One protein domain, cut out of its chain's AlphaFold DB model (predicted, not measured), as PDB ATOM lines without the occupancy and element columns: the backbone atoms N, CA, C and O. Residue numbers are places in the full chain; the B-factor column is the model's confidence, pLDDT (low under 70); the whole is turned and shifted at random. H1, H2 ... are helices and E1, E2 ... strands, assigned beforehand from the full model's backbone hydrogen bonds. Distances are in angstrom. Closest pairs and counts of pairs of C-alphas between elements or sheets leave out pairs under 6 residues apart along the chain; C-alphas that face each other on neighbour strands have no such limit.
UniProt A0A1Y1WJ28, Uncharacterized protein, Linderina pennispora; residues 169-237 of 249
ATOM      1  N   VAL A 169     208.375 176.673 202.985       86.06
ATOM      2  CA  VAL A 169     209.246 176.563 204.154       86.06
ATOM      3  C   VAL A 169     208.430 175.928 205.269       86.06
ATOM      4  O   VAL A 169     207.327 176.381 205.581       86.06
ATOM      5  N   LEU A 170     208.958 174.849 205.827       86.38
ATOM      6  CA  LEU A 170     208.378 174.106 206.930       86.38
ATOM      7  C   LEU A 170     209.191 174.391 208.182       86.38
ATOM      8  O   LEU A 170     210.419 174.320 208.155       86.38
ATOM      9  N   VAL A 171     208.497 174.602 209.289       85.25
ATOM     10  CA  VAL A 171     209.099 174.706 210.612       85.25
ATOM     11  C   VAL A 171     208.579 173.581 211.492       85.25
ATOM     12  O   VAL A 171     207.390 173.255 211.483       85.25
ATOM     13  N   ARG A 172     209.477 172.963 212.256       84.56
ATOM     14  CA  ARG A 172     209.094 171.980 213.265       84.56
ATOM     15  C   ARG A 172     208.463 172.692 214.462       84.56
ATOM     16  O   ARG A 172     209.010 173.675 214.960       84.56
ATOM     17  N   LYS A 173     207.340 172.167 214.939       85.88
ATOM     18  CA  LYS A 173     206.633 172.603 216.145       85.88
ATOM     19  C   LYS A 173     206.505 171.454 217.126       85.88
ATOM     20  O   LYS A 173     206.188 170.327 216.737       85.88
ATOM     21  N   GLU A 174     206.742 171.741 218.397       87.56
ATOM     22  CA  GLU A 174     206.442 170.787 219.453       87.56
ATOM     23  C   GLU A 174     204.919 170.665 219.625       87.56
ATOM     24  O   GLU A 174     204.207 171.671 219.555       87.56
ATOM     25  N   PRO A 175     204.394 169.461 219.910       85.50
ATOM     26  CA  PRO A 175     202.974 169.236 220.186       85.50
ATOM     27  C   PRO A 175     202.380 170.232 221.183       85.50
ATOM     28  O   PRO A 175     201.346 170.834 220.915       85.50
ATOM     29  N   SER A 176     203.089 170.500 222.282       87.25
ATOM     30  CA  SER A 176     202.645 171.436 223.321       87.25
ATOM     31  C   SER A 176     202.517 172.882 222.834       87.25
ATOM     32  O   SER A 176     201.716 173.643 223.372       87.25
ATOM     33  N   GLU A 177     203.305 173.295 221.835       88.44
ATOM     34  CA  GLU A 177     203.200 174.641 221.257       88.44
ATOM     35  C   GLU A 177     201.910 174.793 220.449       88.44
ATOM     36  O   GLU A 177     201.258 175.836 220.519       88.44
ATOM     37  N   LEU A 178     201.539 173.742 219.716       86.25
ATOM     38  CA  LEU A 178     200.324 173.684 218.910       86.25
ATOM     39  C   LEU A 178     199.075 173.527 219.795       86.25
ATOM     40  O   LEU A 178     198.091 174.239 219.605       86.25
ATOM     41  N   GLU A 179     199.139 172.684 220.827       88.12
ATOM     42  CA  GLU A 179     198.073 172.539 221.830       88.12
ATOM     43  C   GLU A 179     197.749 173.892 222.496       88.12
ATOM     44  O   GLU A 179     196.581 174.243 222.673       88.12
ATOM     45  N   ARG A 180     198.766 174.716 222.797       88.62
ATOM     46  CA  ARG A 180     198.581 176.031 223.445       88.62
ATOM     47  C   ARG A 180     197.822 177.047 222.588       88.62
ATOM     48  O   ARG A 180     197.283 178.008 223.132       88.62
ATOM     49  N   ILE A 181     197.790 176.854 221.270       85.50
ATOM     50  CA  ILE A 181     197.019 177.685 220.333       85.50
ATOM     51  C   ILE A 181     195.702 177.016 219.906       85.50
ATOM     52  O   ILE A 181     195.040 177.509 218.998       85.50
ATOM     53  N   GLY A 182     195.310 175.920 220.570       84.62
ATOM     54  CA  GLY A 182     194.053 175.213 220.326       84.62
ATOM     55  C   GLY A 182     194.080 174.249 219.140       84.62
ATOM     56  O   GLY A 182     193.019 173.832 218.685       84.62
ATOM     57  N   PHE A 183     195.259 173.892 218.621       84.62
ATOM     58  CA  PHE A 183     195.370 172.943 217.516       84.62
ATOM     59  C   PHE A 183     195.104 171.501 218.004       84.62
ATOM     60  O   PHE A 183     195.691 171.092 219.012       84.62
ATOM     61  N   PRO A 184     194.271 170.705 217.302       84.19
ATOM     62  CA  PRO A 184     193.864 169.369 217.738       84.19
ATOM     63  C   PRO A 184     194.955 168.324 217.451       84.19
ATOM     64  O   PRO A 184     194.840 167.483 216.558       84.19
ATOM     65  N   VAL A 185     196.049 168.371 218.214       82.62
ATOM     66  CA  VAL A 185     197.197 167.470 218.019       82.62
ATOM     67  C   VAL A 185     196.793 165.997 218.123       82.62
ATOM     68  O   VAL A 185     197.220 165.199 217.292       82.62
ATOM     69  N   ASP A 186     195.948 165.632 219.088       83.00
ATOM     70  CA  ASP A 186     195.547 164.236 219.305       83.00
ATOM     71  C   ASP A 186     194.814 163.634 218.095       83.00
ATOM     72  O   ASP A 186     195.025 162.466 217.769       83.00
ATOM     73  N   GLU A 187     194.018 164.432 217.376       80.69
ATOM     74  CA  GLU A 187     193.338 163.992 216.152       80.69
ATOM     75  C   GLU A 187     194.343 163.712 215.032       80.69
ATOM     76  O   GLU A 187     194.292 162.669 214.381       80.69
ATOM     77  N   VAL A 188     195.313 164.609 214.851       75.44
ATOM     78  CA  VAL A 188     196.383 164.463 213.854       75.44
ATOM     79  C   VAL A 188     197.254 163.242 214.153       75.44
ATOM     80  O   VAL A 188     197.600 162.486 213.243       75.44
ATOM     81  N   ILE A 189     197.575 163.009 215.429       74.25
ATOM     82  CA  ILE A 189     198.307 161.821 215.884       74.25
ATOM     83  C   ILE A 189     197.499 160.552 215.590       74.25
ATOM     84  O   ILE A 189     198.040 159.605 215.013       74.25
ATOM     85  N   ALA A 190     196.208 160.547 215.933       76.69
ATOM     86  CA  ALA A 190     195.317 159.414 215.701       76.69
ATOM     87  C   ALA A 190     195.158 159.091 214.206       76.69
ATOM     88  O   ALA A 190     195.122 157.919 213.834       76.69
ATOM     89  N   MET A 191     195.118 160.109 213.341       69.25
ATOM     90  CA  MET A 191     195.055 159.940 211.884       69.25
ATOM     91  C   MET A 191     196.329 159.338 211.288       69.25
ATOM     92  O   MET A 191     196.267 158.655 210.267       69.25
ATOM     93  N   SER A 192     197.485 159.617 211.887       66.69
ATOM     94  CA  SER A 192     198.777 159.164 211.377       66.69
ATOM     95  C   SER A 192     199.109 157.729 211.816       66.69
ATOM     96  O   SER A 192     199.733 156.987 211.062       66.69
ATOM     97  N   GLY A 193     198.695 157.306 213.014       60.50
ATOM     98  CA  GLY A 193     198.911 155.945 213.531       60.50
ATOM     99  C   GLY A 193     200.369 155.584 213.874       60.50
ATOM    100  O   GLY A 193     200.592 154.720 214.717       60.50
ATOM    101  N   GLU A 194     201.360 156.271 213.295       63.53
ATOM    102  CA  GLU A 194     202.802 156.063 213.530       63.53
ATOM    103  C   GLU A 194     203.524 157.328 214.031       63.53
ATOM    104  O   GLU A 194     204.759 157.401 214.042       63.53
ATOM    105  N   PHE A 195     202.777 158.357 214.441       65.31
ATOM    106  CA  PHE A 195     203.376 159.596 214.922       65.31
ATOM    107  C   PHE A 195     204.203 159.363 216.190       65.31
ATOM    108  O   PHE A 195     203.715 158.844 217.192       65.31
ATOM    109  N   ARG A 196     205.456 159.822 216.169       66.06
ATOM    110  CA  ARG A 196     206.313 159.855 217.357       66.06
ATOM    111  C   ARG A 196     206.288 161.255 217.943       66.06
ATOM    112  O   ARG A 196     206.800 162.177 217.311       66.06
ATOM    113  N   LYS A 197     205.723 161.403 219.146       64.25
ATOM    114  CA  LYS A 197     205.545 162.707 219.808       64.25
ATOM    115  C   LYS A 197     206.864 163.477 219.924       64.25
ATOM    116  O   LYS A 197     206.883 164.676 219.668       64.25
ATOM    117  N   GLU A 198     207.976 162.778 220.162       66.50
ATOM    118  CA  GLU A 198     209.324 163.361 220.187       66.50
ATOM    119  C   GLU A 198     209.803 163.996 218.864       66.50
ATOM    120  O   GLU A 198     210.714 164.826 218.875       66.50
ATOM    121  N   LYS A 199     209.214 163.651 217.713       70.81
ATOM    122  CA  LYS A 199     209.611 164.200 216.405       70.81
ATOM    123  C   LYS A 199     208.908 165.506 216.050       70.81
ATOM    124  O   LYS A 199     209.384 166.192 215.152       70.81
ATOM    125  N   GLY A 200     207.876 165.905 216.789       80.38
ATOM    126  CA  GLY A 200     207.127 167.131 216.517       80.38
ATOM    127  C   GLY A 200     206.332 167.089 215.210       80.38
ATOM    128  O   GLY A 200     206.320 166.089 214.496       80.38
ATOM    129  N   LEU A 201     205.634 168.184 214.923       83.31
ATOM    130  CA  LEU A 201     204.800 168.371 213.733       83.31
ATOM    131  C   LEU A 201     205.435 169.406 212.800       83.31
ATOM    132  O   LEU A 201     206.153 170.294 213.254       83.31
ATOM    133  N   LEU A 202     205.172 169.307 211.496       86.31
ATOM    134  CA  LEU A 202     205.666 170.278 210.518       86.31
ATOM    135  C   LEU A 202     204.572 171.291 210.195       86.31
ATOM    136  O   LEU A 202     203.517 170.917 209.693       86.31
ATOM    137  N   GLN A 203     204.835 172.566 210.451       88.12
ATOM    138  CA  GLN A 203     203.945 173.674 210.126       88.12
ATOM    139  C   GLN A 203     204.474 174.449 208.915       88.12
ATOM    140  O   GLN A 203     205.682 174.640 208.780       88.12
ATOM    141  N   ILE A 204     203.583 174.923 208.048       89.19
ATOM    142  CA  ILE A 204     203.921 175.840 206.959       89.19
ATOM    143  C   ILE A 204     204.280 177.201 207.556       89.19
ATOM    144  O   ILE A 204     203.433 177.892 208.123       89.19
ATOM    145  N   GLU A 205     205.536 177.603 207.407       88.88
ATOM    146  CA  GLU A 205     205.996 178.940 207.774       88.88
ATOM    147  C   GLU A 205     205.733 179.937 206.644       88.88
ATOM    148  O   GLU A 205     205.229 181.033 206.879       88.88
ATOM    149  N   SER A 206     206.037 179.553 205.402       88.12
ATOM    150  CA  SER A 206     205.782 180.382 204.222       88.12
ATOM    151  C   SER A 206     205.675 179.550 202.946       88.12
ATOM    152  O   SER A 206     206.111 178.398 202.889       88.12
ATOM    153  N   THR A 207     205.097 180.134 201.896       89.19
ATOM    154  CA  THR A 207     205.071 179.554 200.547       89.19
ATOM    155  C   THR A 207     205.724 180.503 199.552       89.19
ATOM    156  O   THR A 207     205.626 181.725 199.677       89.19
ATOM    157  N   VAL A 208     206.395 179.946 198.546       86.00
ATOM    158  CA  VAL A 208     206.989 180.739 197.468       86.00
ATOM    159  C   VAL A 208     205.869 181.258 196.558       86.00
ATOM    160  O   VAL A 208     205.072 180.454 196.059       86.00
ATOM    161  N   PRO A 209     205.793 182.576 196.284       87.81
ATOM    162  CA  PRO A 209     204.794 183.136 195.382       87.81
ATOM    163  C   PRO A 209     204.800 182.463 194.008       87.81
ATOM    164  O   PRO A 209     205.845 182.352 193.365       87.81
ATOM    165  N   ARG A 210     203.614 182.061 193.532       88.31
ATOM    166  CA  ARG A 210     203.407 181.308 192.275       88.31
ATOM    167  C   ARG A 210     204.055 179.910 192.239       88.31
ATOM    168  O   ARG A 210     204.120 179.307 191.171       88.31
ATOM    169  N   GLY A 211     204.510 179.393 193.380       84.81
ATOM    170  CA  GLY A 211     205.007 178.026 193.517       84.81
ATOM    171  C   GLY A 211     203.894 176.973 193.645       84.81
ATOM    172  O   GLY A 211     202.720 177.323 193.779       84.81
ATOM    173  N   PRO A 212     204.223 175.667 193.644       85.75
ATOM    174  CA  PRO A 212     203.243 174.580 193.703       85.75
ATOM    175  C   PRO A 212     202.300 174.605 194.915       85.75
ATOM    176  O   PRO A 212     201.147 174.186 194.768       85.75
ATOM    177  N   ALA A 213     202.779 175.074 196.075       86.88
ATOM    178  CA  ALA A 213     201.996 175.244 197.302       86.88
ATOM    179  C   ALA A 213     201.270 176.594 197.402       86.88
ATOM    180  O   ALA A 213     200.425 176.761 198.282       86.88
ATOM    181  N   PHE A 214     201.573 177.558 196.527       86.00
ATOM    182  CA  PHE A 214     200.988 178.895 196.598       86.00
ATOM    183  C   PHE A 214     199.461 178.819 196.496       86.00
ATOM    184  O   PHE A 214     198.934 178.168 195.594       86.00
ATOM    185  N   GLN A 215     198.761 179.457 197.439       87.69
ATOM    186  CA  GLN A 215     197.293 179.438 197.590       87.69
ATOM    187  C   GLN A 215     196.660 178.061 197.865       87.69
ATOM    188  O   GLN A 215     195.444 177.983 198.020       87.69
ATOM    189  N   LYS A 216     197.450 176.983 197.950       89.56
ATOM    190  CA  LYS A 216     196.982 175.641 198.346       89.56
ATOM    191  C   LYS A 216     197.312 175.309 199.793       89.56
ATOM    192  O   LYS A 216     196.608 174.514 200.397       89.56
ATOM    193  N   LEU A 217     198.402 175.883 200.290       89.31
ATOM    194  CA  LEU A 217     198.839 175.811 201.673       89.31
ATOM    195  C   LEU A 217     199.025 177.238 202.186       89.31
ATOM    196  O   LEU A 217     199.519 178.110 201.459       89.31
ATOM    197  N   MET A 218     198.622 177.472 203.425       88.69
ATOM    198  CA  MET A 218     198.697 178.763 204.097       88.69
ATOM    199  C   MET A 218     199.660 178.699 205.276       88.69
ATOM    200  O   MET A 218     199.921 177.639 205.839       88.69
ATOM    201  N   GLN A 219     200.208 179.857 205.649       89.31
ATOM    202  CA  GLN A 219     201.003 179.969 206.866       89.31
ATOM    203  C   GLN A 219     200.164 179.507 208.063       89.31
ATOM    204  O   GLN A 219     199.047 179.981 208.256       89.31
ATOM    205  N   GLY A 220     200.721 178.605 208.865       87.44
ATOM    206  CA  GLY A 220     200.040 178.019 210.017       87.44
ATOM    207  C   GLY A 220     199.490 176.611 209.783       87.44
ATOM    208  O   GLY A 220     199.335 175.886 210.767       87.44
ATOM    209  N   ASP A 221     199.287 176.192 208.528       88.00
ATOM    210  CA  ASP A 221     198.838 174.831 208.204       88.00
ATOM    211  C   ASP A 221     199.827 173.795 208.749       88.00
ATOM    212  O   ASP A 221     201.042 173.972 208.652       88.00
ATOM    213  N   VAL A 222     199.323 172.688 209.292       86.06
ATOM    214  CA  VAL A 222     200.151 171.597 209.823       86.06
ATOM    215  C   VAL A 222     200.062 170.383 208.905       86.06
ATOM    216  O   VAL A 222     198.982 169.881 208.599       86.06
ATOM    217  N   LEU A 223     201.219 169.885 208.476       82.31
ATOM    218  CA  LEU A 223     201.326 168.694 207.646       82.31
ATOM    219  C   LEU A 223     201.262 167.437 208.516       82.31
ATOM    220  O   LEU A 223     202.226 167.081 209.187       82.31
ATOM    221  N   ALA A 224     200.122 166.752 208.459       77.12
ATOM    222  CA  ALA A 224     199.920 165.451 209.094       77.12
ATOM    223  C   ALA A 224     200.367 164.287 208.194       77.12
ATOM    224  O   ALA A 224     201.032 163.349 208.640       77.12
ATOM    225  N   LEU A 225     199.984 164.350 206.915       77.56
ATOM    226  CA  LEU A 225     200.160 163.281 205.938       77.56
ATOM    227  C   LEU A 225     200.736 163.827 204.626       77.56
ATOM    228  O   LEU A 225     200.340 164.896 204.162       77.56
ATOM    229  N   ALA A 226     201.599 163.042 203.988       76.75
ATOM    230  CA  ALA A 226     201.970 163.177 202.584       76.75
ATOM    231  C   ALA A 226     201.805 161.810 201.922       76.75
ATOM    232  O   ALA A 226     202.273 160.798 202.439       76.75
ATOM    233  N   ASP A 227     201.095 161.767 200.800       75.12
ATOM    234  CA  ASP A 227     200.829 160.537 200.038       75.12
ATOM    235  C   ASP A 227     200.168 159.439 200.881       75.12
ATOM    236  O   ASP A 227     200.451 158.250 200.736       75.12
ATOM    237  N   GLY A 228     199.298 159.859 201.806       74.69
ATOM    238  CA  GLY A 228     198.620 158.978 202.757       74.69
ATOM    239  C   GLY A 228     199.523 158.420 203.861       74.69
ATOM    240  O   GLY A 228     199.066 157.578 204.629       74.69
ATOM    241  N   LYS A 229     200.780 158.871 203.959       76.31
ATOM    242  CA  LYS A 229     201.737 158.448 204.986       76.31
ATOM    243  C   LYS A 229     202.002 159.562 205.995       76.31
ATOM    244  O   LYS A 229     202.087 160.722 205.590       76.31
ATOM    245  N   PRO A 230     202.194 159.229 207.279       73.56
ATOM    246  CA  PRO A 230     202.601 160.185 208.302       73.56
ATOM    247  C   PRO A 230     203.858 160.959 207.935       73.56
ATOM    248  O   PRO A 230     204.855 160.383 207.496       73.56
ATOM    249  N   VAL A 231     203.828 162.263 208.187       74.69
ATOM    250  CA  VAL A 231     204.990 163.136 208.047       74.69
ATOM    251  C   VAL A 231     205.357 163.686 209.415       74.69
ATOM    252  O   VAL A 231     204.586 164.390 210.051       74.69
ATOM    253  N   SER A 232     206.569 163.373 209.858       67.69
ATOM    254  CA  SER A 232     207.156 163.932 211.085       67.69
ATOM    255  C   SER A 232     208.587 164.430 210.882       67.69
ATOM    256  O   SER A 232     209.218 164.909 211.815       67.69
ATOM    257  N   GLU A 233     209.117 164.332 209.658       69.94
ATOM    258  CA  GLU A 233     210.476 164.770 209.343       69.94
ATOM    259  C   GLU A 233     210.505 165.437 207.979       69.94
ATOM    260  O   GLU A 233     209.823 165.004 207.048       69.94
ATOM    261  N   HIS A 234     211.331 166.470 207.843       68.81
ATOM    262  CA  HIS A 234     211.345 167.283 206.633       68.81
ATOM    263  C   HIS A 234     211.717 166.494 205.368       68.81
ATOM    264  O   HIS A 234     211.203 166.772 204.286       68.81
ATOM    265  N   HIS A 235     212.542 165.453 205.496       62.38
ATOM    266  CA  HIS A 235     212.956 164.631 204.360       62.38
ATOM    267  C   HIS A 235     211.845 163.707 203.815       62.38
ATOM    268  O   HIS A 235     212.060 163.043 202.794       62.38
ATOM    269  N   HIS A 236     210.679 163.649 204.474       54.72
ATOM    270  CA  HIS A 236     209.487 162.933 204.006       54.72
ATOM    271  C   HIS A 236     208.610 163.774 203.063       54.72
ATOM    272  O   HIS A 236     207.830 163.208 202.299       54.72
ATOM    273  N   CYS A 237     208.756 165.102 203.050       51.94
ATOM    274  CA  CYS A 237     207.967 165.984 202.191       51.94
ATOM    275  C   CYS A 237     208.560 166.065 200.776       51.94
ATOM    276  O   CYS A 237     209.421 166.899 200.494       51.94
TER     277      CYS A 237
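This is residues 169 to 237 of the 249 residues of an uncharacterized protein of Linderina pennispora (UniProt A0A1Y1WJ28). With little regular structure, this is a ribbon of two antiparallel strands, E1 and E2, with two short helices, H1 and H2, at one end and a long unnamed stretch, residues 208 to 237, folding back along E2. The 69 printed residues hold E1, H1, H2, E2 in chain order, class mixed, with 25 residues in named elements. The whole is compact, radius of gyration of the C-alphas 11.8 A, spanning 33 by 26 by 17 A.

E1, residues 169 to 173, is antiparallel to E2, residues 201 to 207, at 151 degrees; N 171 and O 203 are 2.9 A apart, within hydrogen-bond range. H1, residues 175 to 179, and H2, residues 185 to 192, only just touch, only at the corner by their link, with 3 pairs of C-alphas within 8 A; the closest are those of Glu 179 and Val 185, 6.4 A. E1 and H2 are apart. Residues 202 to 203 of E2 also pair antiparallel with residues 222 to 223. In H1 and H2 every O i to N i+4 pair is within hydrogen-bond range.

E1 begins at C-alpha 169 (209.246, 176.563, 204.154) and is 12.9 A long, H1 6.1 A, H2 10.8 A. E2, 17.3 A, ends at C-alpha 207 (205.071, 179.554, 200.547).

The C-alphas farthest apart, of Glu 198 and Arg 210, are 33.7 A apart. The printed part has no cut, and no link between named elements is long. pLDDT is under 70 in residues 191 to 198 and 232 to 237.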